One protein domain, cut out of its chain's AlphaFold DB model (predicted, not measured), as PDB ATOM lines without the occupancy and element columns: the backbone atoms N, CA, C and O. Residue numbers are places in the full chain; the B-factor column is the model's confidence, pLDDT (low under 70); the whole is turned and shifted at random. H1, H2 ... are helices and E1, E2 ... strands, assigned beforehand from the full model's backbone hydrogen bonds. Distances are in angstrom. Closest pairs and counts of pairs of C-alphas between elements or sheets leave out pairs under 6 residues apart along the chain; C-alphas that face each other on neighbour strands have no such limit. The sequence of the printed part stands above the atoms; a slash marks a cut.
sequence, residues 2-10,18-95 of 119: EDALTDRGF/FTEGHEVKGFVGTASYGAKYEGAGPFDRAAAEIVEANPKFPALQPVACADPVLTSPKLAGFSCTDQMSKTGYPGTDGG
ATOM      1  N   GLU A   2     159.347   5.190  69.893       49.81
ATOM      2  CA  GLU A   2     158.353   6.272  69.737       49.81
ATOM      3  C   GLU A   2     156.965   5.761  69.304       49.81
ATOM      4  O   GLU A   2     155.974   6.102  69.942       49.81
ATOM      5  N   ASP A   3     156.905   4.825  68.350       52.03
ATOM      6  CA  ASP A   3     155.655   4.192  67.883       52.03
ATOM      7  C   ASP A   3     154.802   3.580  69.018       52.03
ATOM      8  O   ASP A   3     153.580   3.693  69.023       52.03
ATOM      9  N   ALA A   4     155.438   2.989  70.038       59.00
ATOM     10  CA  ALA A   4     154.744   2.310  71.137       59.00
ATOM     11  C   ALA A   4     154.161   3.270  72.193       59.00
ATOM     12  O   ALA A   4     153.291   2.866  72.975       59.00
ATOM     13  N   LEU A   5     154.660   4.510  72.245       65.19
ATOM     14  CA  LEU A   5     154.157   5.576  73.116       65.19
ATOM     15  C   LEU A   5     153.039   6.353  72.438       65.19
ATOM     16  O   LEU A   5     152.009   6.606  73.064       65.19
ATOM     17  N   THR A   6     153.217   6.660  71.151       63.62
ATOM     18  CA  THR A   6     152.206   7.334  70.338       63.62
ATOM     19  C   THR A   6     150.945   6.484  70.200       63.62
ATOM     20  O   THR A   6     149.848   7.016  70.362       63.62
ATOM     21  N   ASP A   7     151.076   5.165  70.013       62.56
ATOM     22  CA  ASP A   7     149.943   4.224  70.023       62.56
ATOM     23  C   ASP A   7     149.178   4.240  71.362       62.56
ATOM     24  O   ASP A   7     147.952   4.154  71.405       62.56
ATOM     25  N   ARG A   8     149.889   4.490  72.469       64.19
ATOM     26  CA  ARG A   8     149.312   4.655  73.816       64.19
ATOM     27  C   ARG A   8     148.900   6.097  74.136       64.19
ATOM     28  O   ARG A   8     148.551   6.408  75.274       64.19
ATOM     29  N   GLY A   9     148.911   6.974  73.133       68.75
ATOM     30  CA  GLY A   9     148.416   8.342  73.214       68.75
ATOM     31  C   GLY A   9     149.341   9.333  73.914       68.75
ATOM     32  O   GLY A   9     148.863  10.417  74.248       68.75
ATOM     33  N   PHE A  10     150.616   8.989  74.138       75.50
ATOM     34  CA  PHE A  10     151.599   9.894  74.729       75.50
ATOM     35  C   PHE A  10     152.641  10.369  73.714       75.50
ATOM     36  O   PHE A  10     153.245   9.573  72.993       75.50
ATOM     37  N   PHE A  18     165.918   9.623  73.118       87.12
ATOM     38  CA  PHE A  18     165.840   8.272  73.663       87.12
ATOM     39  C   PHE A  18     167.235   7.765  74.060       87.12
ATOM     40  O   PHE A  18     168.170   7.820  73.263       87.12
ATOM     41  N   THR A  19     167.363   7.249  75.279       85.94
ATOM     42  CA  THR A  19     168.644   6.783  75.828       85.94
ATOM     43  C   THR A  19     168.650   5.278  76.037       85.94
ATOM     44  O   THR A  19     169.589   4.597  75.637       85.94
ATOM     45  N   GLU A  20     167.610   4.751  76.677       83.12
ATOM     46  CA  GLU A  20     167.531   3.339  77.039       83.12
ATOM     47  C   GLU A  20     166.079   2.875  77.055       83.12
ATOM     48  O   GLU A  20     165.174   3.625  77.407       83.12
ATOM     49  N   GLY A  21     165.857   1.614  76.701       78.31
ATOM     50  CA  GLY A  21     164.555   0.981  76.786       78.31
ATOM     51  C   GLY A  21     164.706  -0.495  77.088       78.31
ATOM     52  O   GLY A  21     165.595  -1.158  76.555       78.31
ATOM     53  N   HIS A  22     163.839  -1.012  77.944       73.81
ATOM     54  CA  HIS A  22     163.805  -2.422  78.289       73.81
ATOM     55  C   HIS A  22     162.368  -2.926  78.244       73.81
ATOM     56  O   HIS A  22     161.442  -2.319  78.779       73.81
ATOM     57  N   GLU A  23     162.187  -4.062  77.589       71.69
ATOM     58  CA  GLU A  23     160.913  -4.758  77.518       71.69
ATOM     59  C   GLU A  23     160.953  -5.938  78.490       71.69
ATOM     60  O   GLU A  23     161.834  -6.795  78.424       71.69
ATOM     61  N   VAL A  24     159.990  -5.985  79.403       64.12
ATOM     62  CA  VAL A  24     159.742  -7.133  80.270       64.12
ATOM     63  C   VAL A  24     158.573  -7.901  79.668       64.12
ATOM     64  O   VAL A  24     157.405  -7.554  79.865       64.12
ATOM     65  N   LYS A  25     158.894  -8.955  78.915       58.12
ATOM     66  CA  LYS A  25     157.893  -9.886  78.388       58.12
ATOM     67  C   LYS A  25     157.253 -10.649  79.549       58.12
ATOM     68  O   LYS A  25     157.912 -11.463  80.197       58.12
ATOM     69  N   GLY A  26     155.980 -10.367  79.821       50.84
ATOM     70  CA  GLY A  26     155.147 -11.205  80.680       50.84
ATOM     71  C   GLY A  26     154.874 -12.546  79.996       50.84
ATOM     72  O   GLY A  26     154.808 -12.620  78.771       50.84
ATOM     73  N   PHE A  27     154.748 -13.623  80.772       45.69
ATOM     74  CA  PHE A  27     154.595 -14.982  80.233       45.69
ATOM     75  C   PHE A  27     153.221 -15.258  79.583       45.69
ATOM     76  O   PHE A  27     153.059 -16.304  78.964       45.69
ATOM     77  N   VAL A  28     152.256 -14.338  79.680       45.56
ATOM     78  CA  VAL A  28     150.973 -14.315  78.953       45.56
ATOM     79  C   VAL A  28     150.505 -12.846  78.958       45.56
ATOM     80  O   VAL A  28     150.452 -12.280  80.045       45.56
ATOM     81  N   GLY A  29     150.225 -12.221  77.805       54.75
ATOM     82  CA  GLY A  29     149.744 -10.822  77.721       54.75
ATOM     83  C   GLY A  29     150.640  -9.857  76.928       54.75
ATOM     84  O   GLY A  29     151.652 -10.264  76.345       54.75
ATOM     85  N   THR A  30     150.256  -8.577  76.878       57.34
ATOM     86  CA  THR A  30     151.035  -7.510  76.226       57.34
ATOM     87  C   THR A  30     152.339  -7.281  76.997       57.34
ATOM     88  O   THR A  30     152.387  -7.369  78.223       57.34
ATOM     89  N   ALA A  31     153.447  -7.012  76.302       63.38
ATOM     90  CA  ALA A  31     154.720  -6.783  76.977       63.38
ATOM     91  C   ALA A  31     154.690  -5.479  77.790       63.38
ATOM     92  O   ALA A  31     154.245  -4.436  77.313       63.38
ATOM     93  N   SER A  32     155.204  -5.528  79.019       72.19
ATOM     94  CA  SER A  32     155.486  -4.312  79.778       72.19
ATOM     95  C   SER A  32     156.795  -3.710  79.291       72.19
ATOM     96  O   SER A  32     157.739  -4.452  79.033       72.19
ATOM     97  N   TYR A  33     156.911  -2.389  79.242       76.19
ATOM     98  CA  TYR A  33     158.176  -1.751  78.880       76.19
ATOM     99  C   TYR A  33     158.505  -0.574  79.793       76.19
ATOM    100  O   TYR A  33     157.621   0.070  80.363       76.19
ATOM    101  N   GLY A  34     159.801  -0.319  79.923       80.81
ATOM    102  CA  GLY A  34     160.364   0.901  80.472       80.81
ATOM    103  C   GLY A  34     161.201   1.607  79.411       80.81
ATOM    104  O   GLY A  34     161.840   0.951  78.587       80.81
ATOM    105  N   ALA A  35     161.188   2.933  79.408       84.69
ATOM    106  CA  ALA A  35     162.019   3.758  78.537       84.69
ATOM    107  C   ALA A  35     162.564   4.967  79.301       84.69
ATOM    108  O   ALA A  35     161.901   5.501  80.188       84.69
ATOM    109  N   LYS A  36     163.765   5.410  78.941       88.69
ATOM    110  CA  LYS A  36     164.439   6.596  79.459       88.69
ATOM    111  C   LYS A  36     164.762   7.526  78.296       88.69
ATOM    112  O   LYS A  36     165.345   7.101  77.297       88.69
ATOM    113  N   TYR A  37     164.437   8.796  78.481       89.19
ATOM    114  CA  TYR A  37     164.780   9.887  77.585       89.19
ATOM    115  C   TYR A  37     165.539  10.968  78.350       89.19
ATOM    116  O   TYR A  37     165.259  11.218  79.524       89.19
ATOM    117  N   GLU A  38     166.464  11.640  77.678       90.00
ATOM    118  CA  GLU A  38     167.256  12.736  78.231       90.00
ATOM    119  C   GLU A  38     167.091  13.995  77.390       90.00
ATOM    120  O   GLU A  38     167.079  13.947  76.164       90.00
ATOM    121  N   GLY A  39     166.967  15.135  78.059       87.31
ATOM    122  CA  GLY A  39     166.837  16.431  77.420       87.31
ATOM    123  C   GLY A  39     167.641  17.490  78.169       87.31
ATOM    124  O   GLY A  39     167.735  17.468  79.395       87.31
ATOM    125  N   ALA A  40     168.219  18.437  77.431       83.75
ATOM    126  CA  ALA A  40     169.090  19.483  77.984       83.75
ATOM    127  C   ALA A  40     168.333  20.711  78.543       83.75
ATOM    128  O   ALA A  40     168.948  21.712  78.905       83.75
ATOM    129  N   GLY A  41     166.997  20.676  78.567       83.19
ATOM    130  CA  GLY A  41     166.146  21.773  79.027       83.19
ATOM    131  C   GLY A  41     165.927  21.790  80.547       83.19
ATOM    132  O   GLY A  41     166.191  20.797  81.222       83.19
ATOM    133  N   PRO A  42     165.433  22.910  81.109       88.81
ATOM    134  CA  PRO A  42     165.073  22.993  82.520       88.81
ATOM    135  C   PRO A  42     163.785  22.216  82.829       88.81
ATOM    136  O   PRO A  42     162.905  22.078  81.976       88.81
ATOM    137  N   PHE A  43     163.651  21.769  84.081       89.12
ATOM    138  CA  PHE A  43     162.523  20.961  84.559       89.12
ATOM    139  C   PHE A  43     161.156  21.598  84.297       89.12
ATOM    140  O   PHE A  43     160.271  20.933  83.769       89.12
ATOM    141  N   ASP A  44     160.980  22.884  84.608       89.31
ATOM    142  CA  ASP A  44     159.685  23.561  84.457       89.31
ATOM    143  C   ASP A  44     159.243  23.665  82.996       89.31
ATOM    144  O   ASP A  44     158.067  23.490  82.679       89.31
ATOM    145  N   ARG A  45     160.201  23.884  82.087       89.69
ATOM    146  CA  ARG A  45     159.945  23.871  80.644       89.69
ATOM    147  C   ARG A  45     159.541  22.472  80.186       89.69
ATOM    148  O   ARG A  45     158.532  22.332  79.504       89.69
ATOM    149  N   ALA A  46     160.295  21.448  80.590       89.56
ATOM    150  CA  ALA A  46     159.977  20.059  80.276       89.56
ATOM    151  C   ALA A  46     158.583  19.666  80.772       89.56
ATOM    152  O   ALA A  46     157.814  19.052  80.039       89.56
ATOM    153  N   ALA A  47     158.245  20.052  82.003       89.50
ATOM    154  CA  ALA A  47     156.948  19.786  82.599       89.50
ATOM    155  C   ALA A  47     155.816  20.455  81.808       89.50
ATOM    156  O   ALA A  47     154.816  19.803  81.515       89.50
ATOM    157  N   ALA A  48     155.986  21.725  81.428       89.69
ATOM    158  CA  ALA A  48     155.004  22.455  80.634       89.69
ATOM    159  C   ALA A  48     154.798  21.826  79.246       89.69
ATOM    160  O   ALA A  48     153.661  21.562  78.869       89.69
ATOM    161  N   GLU A  49     155.880  21.519  78.524       90.31
ATOM    162  CA  GLU A  49     155.804  20.899  77.194       90.31
ATOM    163  C   GLU A  49     155.204  19.488  77.249       90.31
ATOM    164  O   GLU A  49     154.415  19.122  76.382       90.31
ATOM    165  N   ILE A  50     155.503  18.704  78.293       86.94
ATOM    166  CA  ILE A  50     154.873  17.393  78.496       86.94
ATOM    167  C   ILE A  50     153.368  17.544  78.723       86.94
ATOM    168  O   ILE A  50     152.598  16.793  78.132       86.94
ATOM    169  N   VAL A  51     152.929  18.492  79.553       87.81
ATOM    170  CA  VAL A  51     151.495  18.721  79.793       87.81
ATOM    171  C   VAL A  51     150.795  19.215  78.523       87.81
ATOM    172  O   VAL A  51     149.705  18.740  78.208       87.81
ATOM    173  N   GLU A  52     151.425  20.117  77.770       88.94
ATOM    174  CA  GLU A  52     150.887  20.658  76.518       88.94
ATOM    175  C   GLU A  52     150.759  19.584  75.429       88.94
ATOM    176  O   GLU A  52     149.718  19.482  74.780       88.94
ATOM    177  N   ALA A  53     151.779  18.736  75.268       86.56
ATOM    178  CA  ALA A  53     151.780  17.654  74.287       86.56
ATOM    179  C   ALA A  53     150.806  16.514  74.643       86.56
ATOM    180  O   ALA A  53     150.441  15.717  73.775       86.56
ATOM    181  N   ASN A  54     150.369  16.430  75.907       85.44
ATOM    182  CA  ASN A  54     149.594  15.311  76.444       85.44
ATOM    183  C   ASN A  54     148.325  15.767  77.191       85.44
ATOM    184  O   ASN A  54     148.130  15.404  78.353       85.44
ATOM    185  N   PRO A  55     147.387  16.482  76.540       83.12
ATOM    186  CA  PRO A  55     146.223  17.079  77.206       83.12
ATOM    187  C   PRO A  55     145.224  16.055  77.773       83.12
ATOM    188  O   PRO A  55     144.342  16.411  78.550       83.12
ATOM    189  N   LYS A  56     145.325  14.781  77.368       81.06
ATOM    190  CA  LYS A  56     144.494  13.678  77.884       81.06
ATOM    191  C   LYS A  56     145.012  13.103  79.204       81.06
ATOM    192  O   LYS A  56     144.290  12.355  79.861       81.06
ATOM    193  N   PHE A  57     146.255  13.410  79.568       80.44
ATOM    194  CA  PHE A  57     146.864  12.939  80.801       80.44
ATOM    195  C   PHE A  57     146.545  13.901  81.948       80.44
ATOM    196  O   PHE A  57     146.396  15.106  81.726       80.44
ATOM    197  N   PRO A  58     146.449  13.401  83.191       83.88
ATOM    198  CA  PRO A  58     146.381  14.267  84.357       83.88
ATOM    199  C   PRO A  58     147.578  15.220  84.417       83.88
ATOM    200  O   PRO A  58     148.662  14.923  83.906       83.88
ATOM    201  N   ALA A  59     147.403  16.349  85.102       85.50
ATOM    202  CA  ALA A  59     148.511  17.254  85.381       85.50
ATOM    203  C   ALA A  59     149.650  16.521  86.111       85.50
ATOM    204  O   ALA A  59     149.405  15.637  86.935       85.50
ATOM    205  N   LEU A  60     150.893  16.913  85.821       88.88
ATOM    206  CA  LEU A  60     152.069  16.415  86.529       88.88
ATOM    207  C   LEU A  60     151.949  16.725  88.025       88.88
ATOM    208  O   LEU A  60     151.783  17.876  88.425       88.88
ATOM    209  N   GLN A  61     152.051  15.688  88.849       90.19
ATOM    210  CA  GLN A  61     152.022  15.791  90.302       90.19
ATOM    211  C   GLN A  61     153.418  15.544  90.868       90.19
ATOM    212  O   GLN A  61     154.089  14.615  90.414       90.19
ATOM    213  N   PRO A  62     153.868  16.322  91.864       89.94
ATOM    214  CA  PRO A  62     155.146  16.068  92.514       89.94
ATOM    215  C   PRO A  62     155.158  14.663  93.127       89.94
ATOM    216  O   PRO A  62     154.160  14.209  93.689       89.94
ATOM    217  N   VAL A  63     156.292  13.971  93.017       88.81
ATOM    218  CA  VAL A  63     156.471  12.619  93.556       88.81
ATOM    219  C   VAL A  63     157.645  12.584  94.527       88.81
ATOM    220  O   VAL A  63     158.724  13.099  94.244       88.81
ATOM    221  N   ALA A  64     157.434  11.977  95.693       86.81
ATOM    222  CA  ALA A  64     158.491  11.776  96.675       86.81
ATOM    223  C   ALA A  64     159.318  10.529  96.334       86.81
ATOM    224  O   ALA A  64     158.786   9.555  95.815       86.81
ATOM    225  N   CYS A  65     160.600  10.505  96.710       84.44
ATOM    226  CA  CYS A  65     161.469   9.341  96.485       84.44
ATOM    227  C   CYS A  65     160.942   8.041  97.132       84.44
ATOM    228  O   CYS A  65     161.185   6.948  96.633       84.44
ATOM    229  N   ALA A  66     160.187   8.158  98.229       82.75
ATOM    230  CA  ALA A  66     159.554   7.025  98.902       82.75
ATOM    231  C   ALA A  66     158.302   6.488  98.176       82.75
ATOM    232  O   ALA A  66     157.677   5.546  98.661       82.75
ATOM    233  N   ASP A  67     157.895   7.094  97.055       83.50
ATOM    234  CA  ASP A  67     156.719   6.662  96.311       83.50
ATOM    235  C   ASP A  67     156.963   5.282  95.673       83.50
ATOM    236  O   ASP A  67     157.953   5.089  94.960       83.50
ATOM    237  N   PRO A  68     156.060   4.310  95.887       77.75
ATOM    238  CA  PRO A  68     156.240   2.944  95.403       77.75
ATOM    239  C   PRO A  68     156.269   2.844  93.874       77.75
ATOM    240  O   PRO A  68     156.734   1.843  93.339       77.75
ATOM    241  N   VAL A  69     155.813   3.865  93.141       76.31
ATOM    242  CA  VAL A  69     155.921   3.867  91.678       76.31
ATOM    243  C   VAL A  69     157.379   3.922  91.206       76.31
ATOM    244  O   VAL A  69     157.685   3.443  90.115       76.31
ATOM    245  N   LEU A  70     158.280   4.462  92.037       77.88
ATOM    246  CA  LEU A  70     159.700   4.645  91.732       77.88
ATOM    247  C   LEU A  70     160.546   3.398  92.019       77.88
ATOM    248  O   LEU A  70     161.672   3.303  91.542       77.88
ATOM    249  N   THR A  71     160.021   2.417  92.758       70.81
ATOM    250  CA  THR A  71     160.744   1.178  93.107       70.81
ATOM    251  C   THR A  71     160.603   0.083  92.046       70.81
ATOM    252  O   THR A  71     161.005  -1.063  92.257       70.81
ATOM    253  N   SER A  72     160.028   0.410  90.885       69.81
ATOM    254  CA  SER A  72     159.791  -0.561  89.824       69.81
ATOM    255  C   SER A  72     161.099  -0.955  89.123       69.81
ATOM    256  O   SER A  72     161.843  -0.075  88.693       69.81
ATOM    257  N   PRO A  73     161.345  -2.256  88.863       61.03
ATOM    258  CA  PRO A  73     162.477  -2.687  88.036       61.03
ATOM    259  C   PRO A  73     162.390  -2.156  86.594       61.03
ATOM    260  O   PRO A  73     163.385  -2.173  85.878       61.03
ATOM    261  N   LYS A  74     161.210  -1.653  86.187       67.75
ATOM    262  CA  LYS A  74     160.955  -1.009  84.892       67.75
ATOM    263  C   LYS A  74     161.502   0.432  84.796       67.75
ATOM    264  O   LYS A  74     161.285   1.132  83.813       67.75
ATOM    265  N   LEU A  75     162.160   0.907  85.851       71.06
ATOM    266  CA  LEU A  75     162.844   2.196  85.928       71.06
ATOM    267  C   LEU A  75     164.345   1.959  86.131       71.06
ATOM    268  O   LEU A  75     164.971   2.540  87.015       71.06
ATOM    269  N   ALA A  76     164.926   1.040  85.355       65.81
ATOM    270  CA  ALA A  76     166.357   0.762  85.413       65.81
ATOM    271  C   ALA A  76     167.178   2.060  85.258       65.81
ATOM    272  O   ALA A  76     166.871   2.914  84.428       65.81
ATOM    273  N   GLY A  77     168.184   2.237  86.120       69.88
ATOM    274  CA  GLY A  77     169.019   3.442  86.143       69.88
ATOM    275  C   GLY A  77     168.342   4.701  86.701       69.88
ATOM    276  O   GLY A  77     168.953   5.770  86.668       69.88
ATOM    277  N   PHE A  78     167.114   4.601  87.219       78.62
ATOM    278  CA  PHE A  78     166.460   5.704  87.913       78.62
ATOM    279  C   PHE A  78     167.143   5.995  89.249       78.62
ATOM    280  O   PHE A  78     167.361   5.106  90.073       78.62
ATOM    281  N   SER A  79     167.404   7.278  89.474       80.75
ATOM    282  CA  SER A  79     167.883   7.814  90.740       80.75
ATOM    283  C   SER A  79     166.936   8.915  91.174       80.75
ATOM    284  O   SER A  79     166.574   9.773  90.367       80.75
ATOM    285  N   CYS A  80     166.559   8.908  92.450       82.94
ATOM    286  CA  CYS A  80     165.774   9.995  93.010       82.94
ATOM    287  C   CYS A  80     166.534  11.321  92.926       82.94
ATOM    288  O   CYS A  80     167.725  11.382  93.230       82.94
ATOM    289  N   THR A  81     165.817  12.380  92.567       84.06
ATOM    290  CA  THR A  81     166.325  13.752  92.504       84.06
ATOM    291  C   THR A  81     165.440  14.693  93.320       84.06
ATOM    292  O   THR A  81     164.312  14.344  93.660       84.06
ATOM    293  N   ASP A  82     165.918  15.899  93.628       81.12
ATOM    294  CA  ASP A  82     165.128  16.899  94.367       81.12
ATOM    295  C   ASP A  82     163.896  17.385  93.586       81.12
ATOM    296  O   ASP A  82     162.862  17.697  94.175       81.12
ATOM    297  N   GLN A  83     163.982  17.419  92.252       86.94
ATOM    298  CA  GLN A  83     162.862  17.765  91.378       86.94
ATOM    299  C   GLN A  83     162.361  16.520  90.660       86.94
ATOM    300  O   GLN A  83     163.045  15.994  89.777       86.94
ATOM    301  N   MET A  84     161.175  16.050  91.047       91.44
ATOM    302  CA  MET A  84     160.503  14.916  90.419       91.44
ATOM    303  C   MET A  84     158.996  15.135  90.360       91.44
ATOM    304  O   MET A  84     158.369  15.482  91.363       91.44
ATOM    305  N   SER A  85     158.408  14.842  89.204       91.94
ATOM    306  CA  SER A  85     156.960  14.826  89.015       91.94
ATOM    307  C   SER A  85     156.542  13.606  88.215       91.94
ATOM    308  O   SER A  85     157.273  13.150  87.339       91.94
ATOM    309  N   LYS A  86     155.344  13.095  88.484       90.50
ATOM    310  CA  LYS A  86     154.744  11.991  87.747       90.50
ATOM    311  C   LYS A  86     153.396  12.367  87.156       90.50
ATOM    312  O   LYS A  86     152.656  13.169  87.716       90.50
ATOM    313  N   THR A  87     153.060  11.742  86.043       88.25
ATOM    314  CA  THR A  87     151.690  11.671  85.536       88.25
ATOM    315  C   THR A  87     151.456  10.271  84.999       88.25
ATOM    316  O   THR A  87     152.397   9.540  84.706       88.25
ATOM    317  N   GLY A  88     150.209   9.854  84.908       80.56
ATOM    318  CA  GLY A  88     149.892   8.546  84.379       80.56
ATOM    319  C   GLY A  88     148.407   8.380  84.186       80.56
ATOM    320  O   GLY A  88     147.601   9.056  84.827       80.56
ATOM    321  N   TYR A  89     148.062   7.472  83.291       72.81
ATOM    322  CA  TYR A  89     146.687   7.072  83.079       72.81
ATOM    323  C   TYR A  89     146.471   5.744  83.812       72.81
ATOM    324  O   TYR A  89     147.188   4.783  83.509       72.81
ATOM    325  N   PRO A  90     145.550   5.660  84.793       61.16
ATOM    326  CA  PRO A  90     145.146   4.362  85.312       61.16
ATOM    327  C   PRO A  90     144.500   3.621  84.142       61.16
ATOM    328  O   PRO A  90     143.571   4.158  83.537       61.16
ATOM    329  N   GLY A  91     145.033   2.455  83.765       57.66
ATOM    330  CA  GLY A  91     144.491   1.682  82.647       57.66
ATOM    331  C   GLY A  91     142.975   1.568  82.791       57.66
ATOM    332  O   GLY A  91     142.478   1.171  83.846       57.66
ATOM    333  N   THR A  92     142.231   2.024  81.786       48.31
ATOM    334  CA  THR A  92     140.771   1.974  81.828       48.31
ATOM    335  C   THR A  92     140.275   0.576  81.489       48.31
ATOM    336  O   THR A  92     140.889  -0.156  80.708       48.31
ATOM    337  N   ASP A  93     139.116   0.246  82.062       44.59
ATOM    338  CA  ASP A  93     138.233  -0.872  81.716       44.59
ATOM    339  C   ASP A  93     137.833  -0.749  80.224       44.59
ATOM    340  O   ASP A  93     136.809  -0.169  79.869       44.59
ATOM    341  N   GLY A  94     138.747  -1.109  79.317       45.16
ATOM    342  CA  GLY A  94     138.648  -0.750  77.896       45.16
ATOM    343  C   GLY A  94     139.903  -0.957  77.038       45.16
ATOM    344  O   GLY A  94     139.816  -0.771  75.826       45.16
ATOM    345  N   GLY A  95     141.041  -1.372  77.613       47.59
ATOM    346  CA  GLY A  95     142.151  -1.957  76.840       47.59
ATOM    347  C   GLY A  95     143.387  -1.083  76.609       47.59
ATOM    348  O   GLY A  95     144.194  -1.426  75.751       47.59
TER     349      GLY A  95
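Overview. This is residues 2 to 10 and 18 to 95 of the 119 residues of an uncharacterized protein of Rhodococcus sp. AQ5-07 (UniProt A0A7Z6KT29). A two-stranded antiparallel hairpin, E1 and E2, is one wall; strand E3 and long loops are another, with H2 where E2 ends. Under half of the 87 printed residues are in named elements, H1 E1 E2 H2 H3 E3, of mixed class. The whole is compact, with radius of gyration of the C-alphas 13.9 A and spans of 39, 27 and 24 A.

Arrangement. E1, residues 18 to 24, and E2, residues 32 to 39, are a hairpin; N 22 and O 34 are within hydrogen-bond range, 2.9 A. E3, residues 83 to 89, is apart from both. Every O i to N i+4 pair is within range in H1, residues 2 to 6, and H2, residues 43 to 53; H3, residues 68 to 71, is too short.

Along the chain. E2 is 23.8 A from first to last C-alpha. C-alpha 18 is at (165.840, 8.272, 73.663) and C-alpha 89 at (146.687, 7.072, 83.079).

Size, cuts and confidence. Residues 11 to 17 are cut out, C-alphas 10 and 18 being 14.4 A apart. Long links join H2 to H3 and H3 to E3. pLDDT is under 70 in 27 residues.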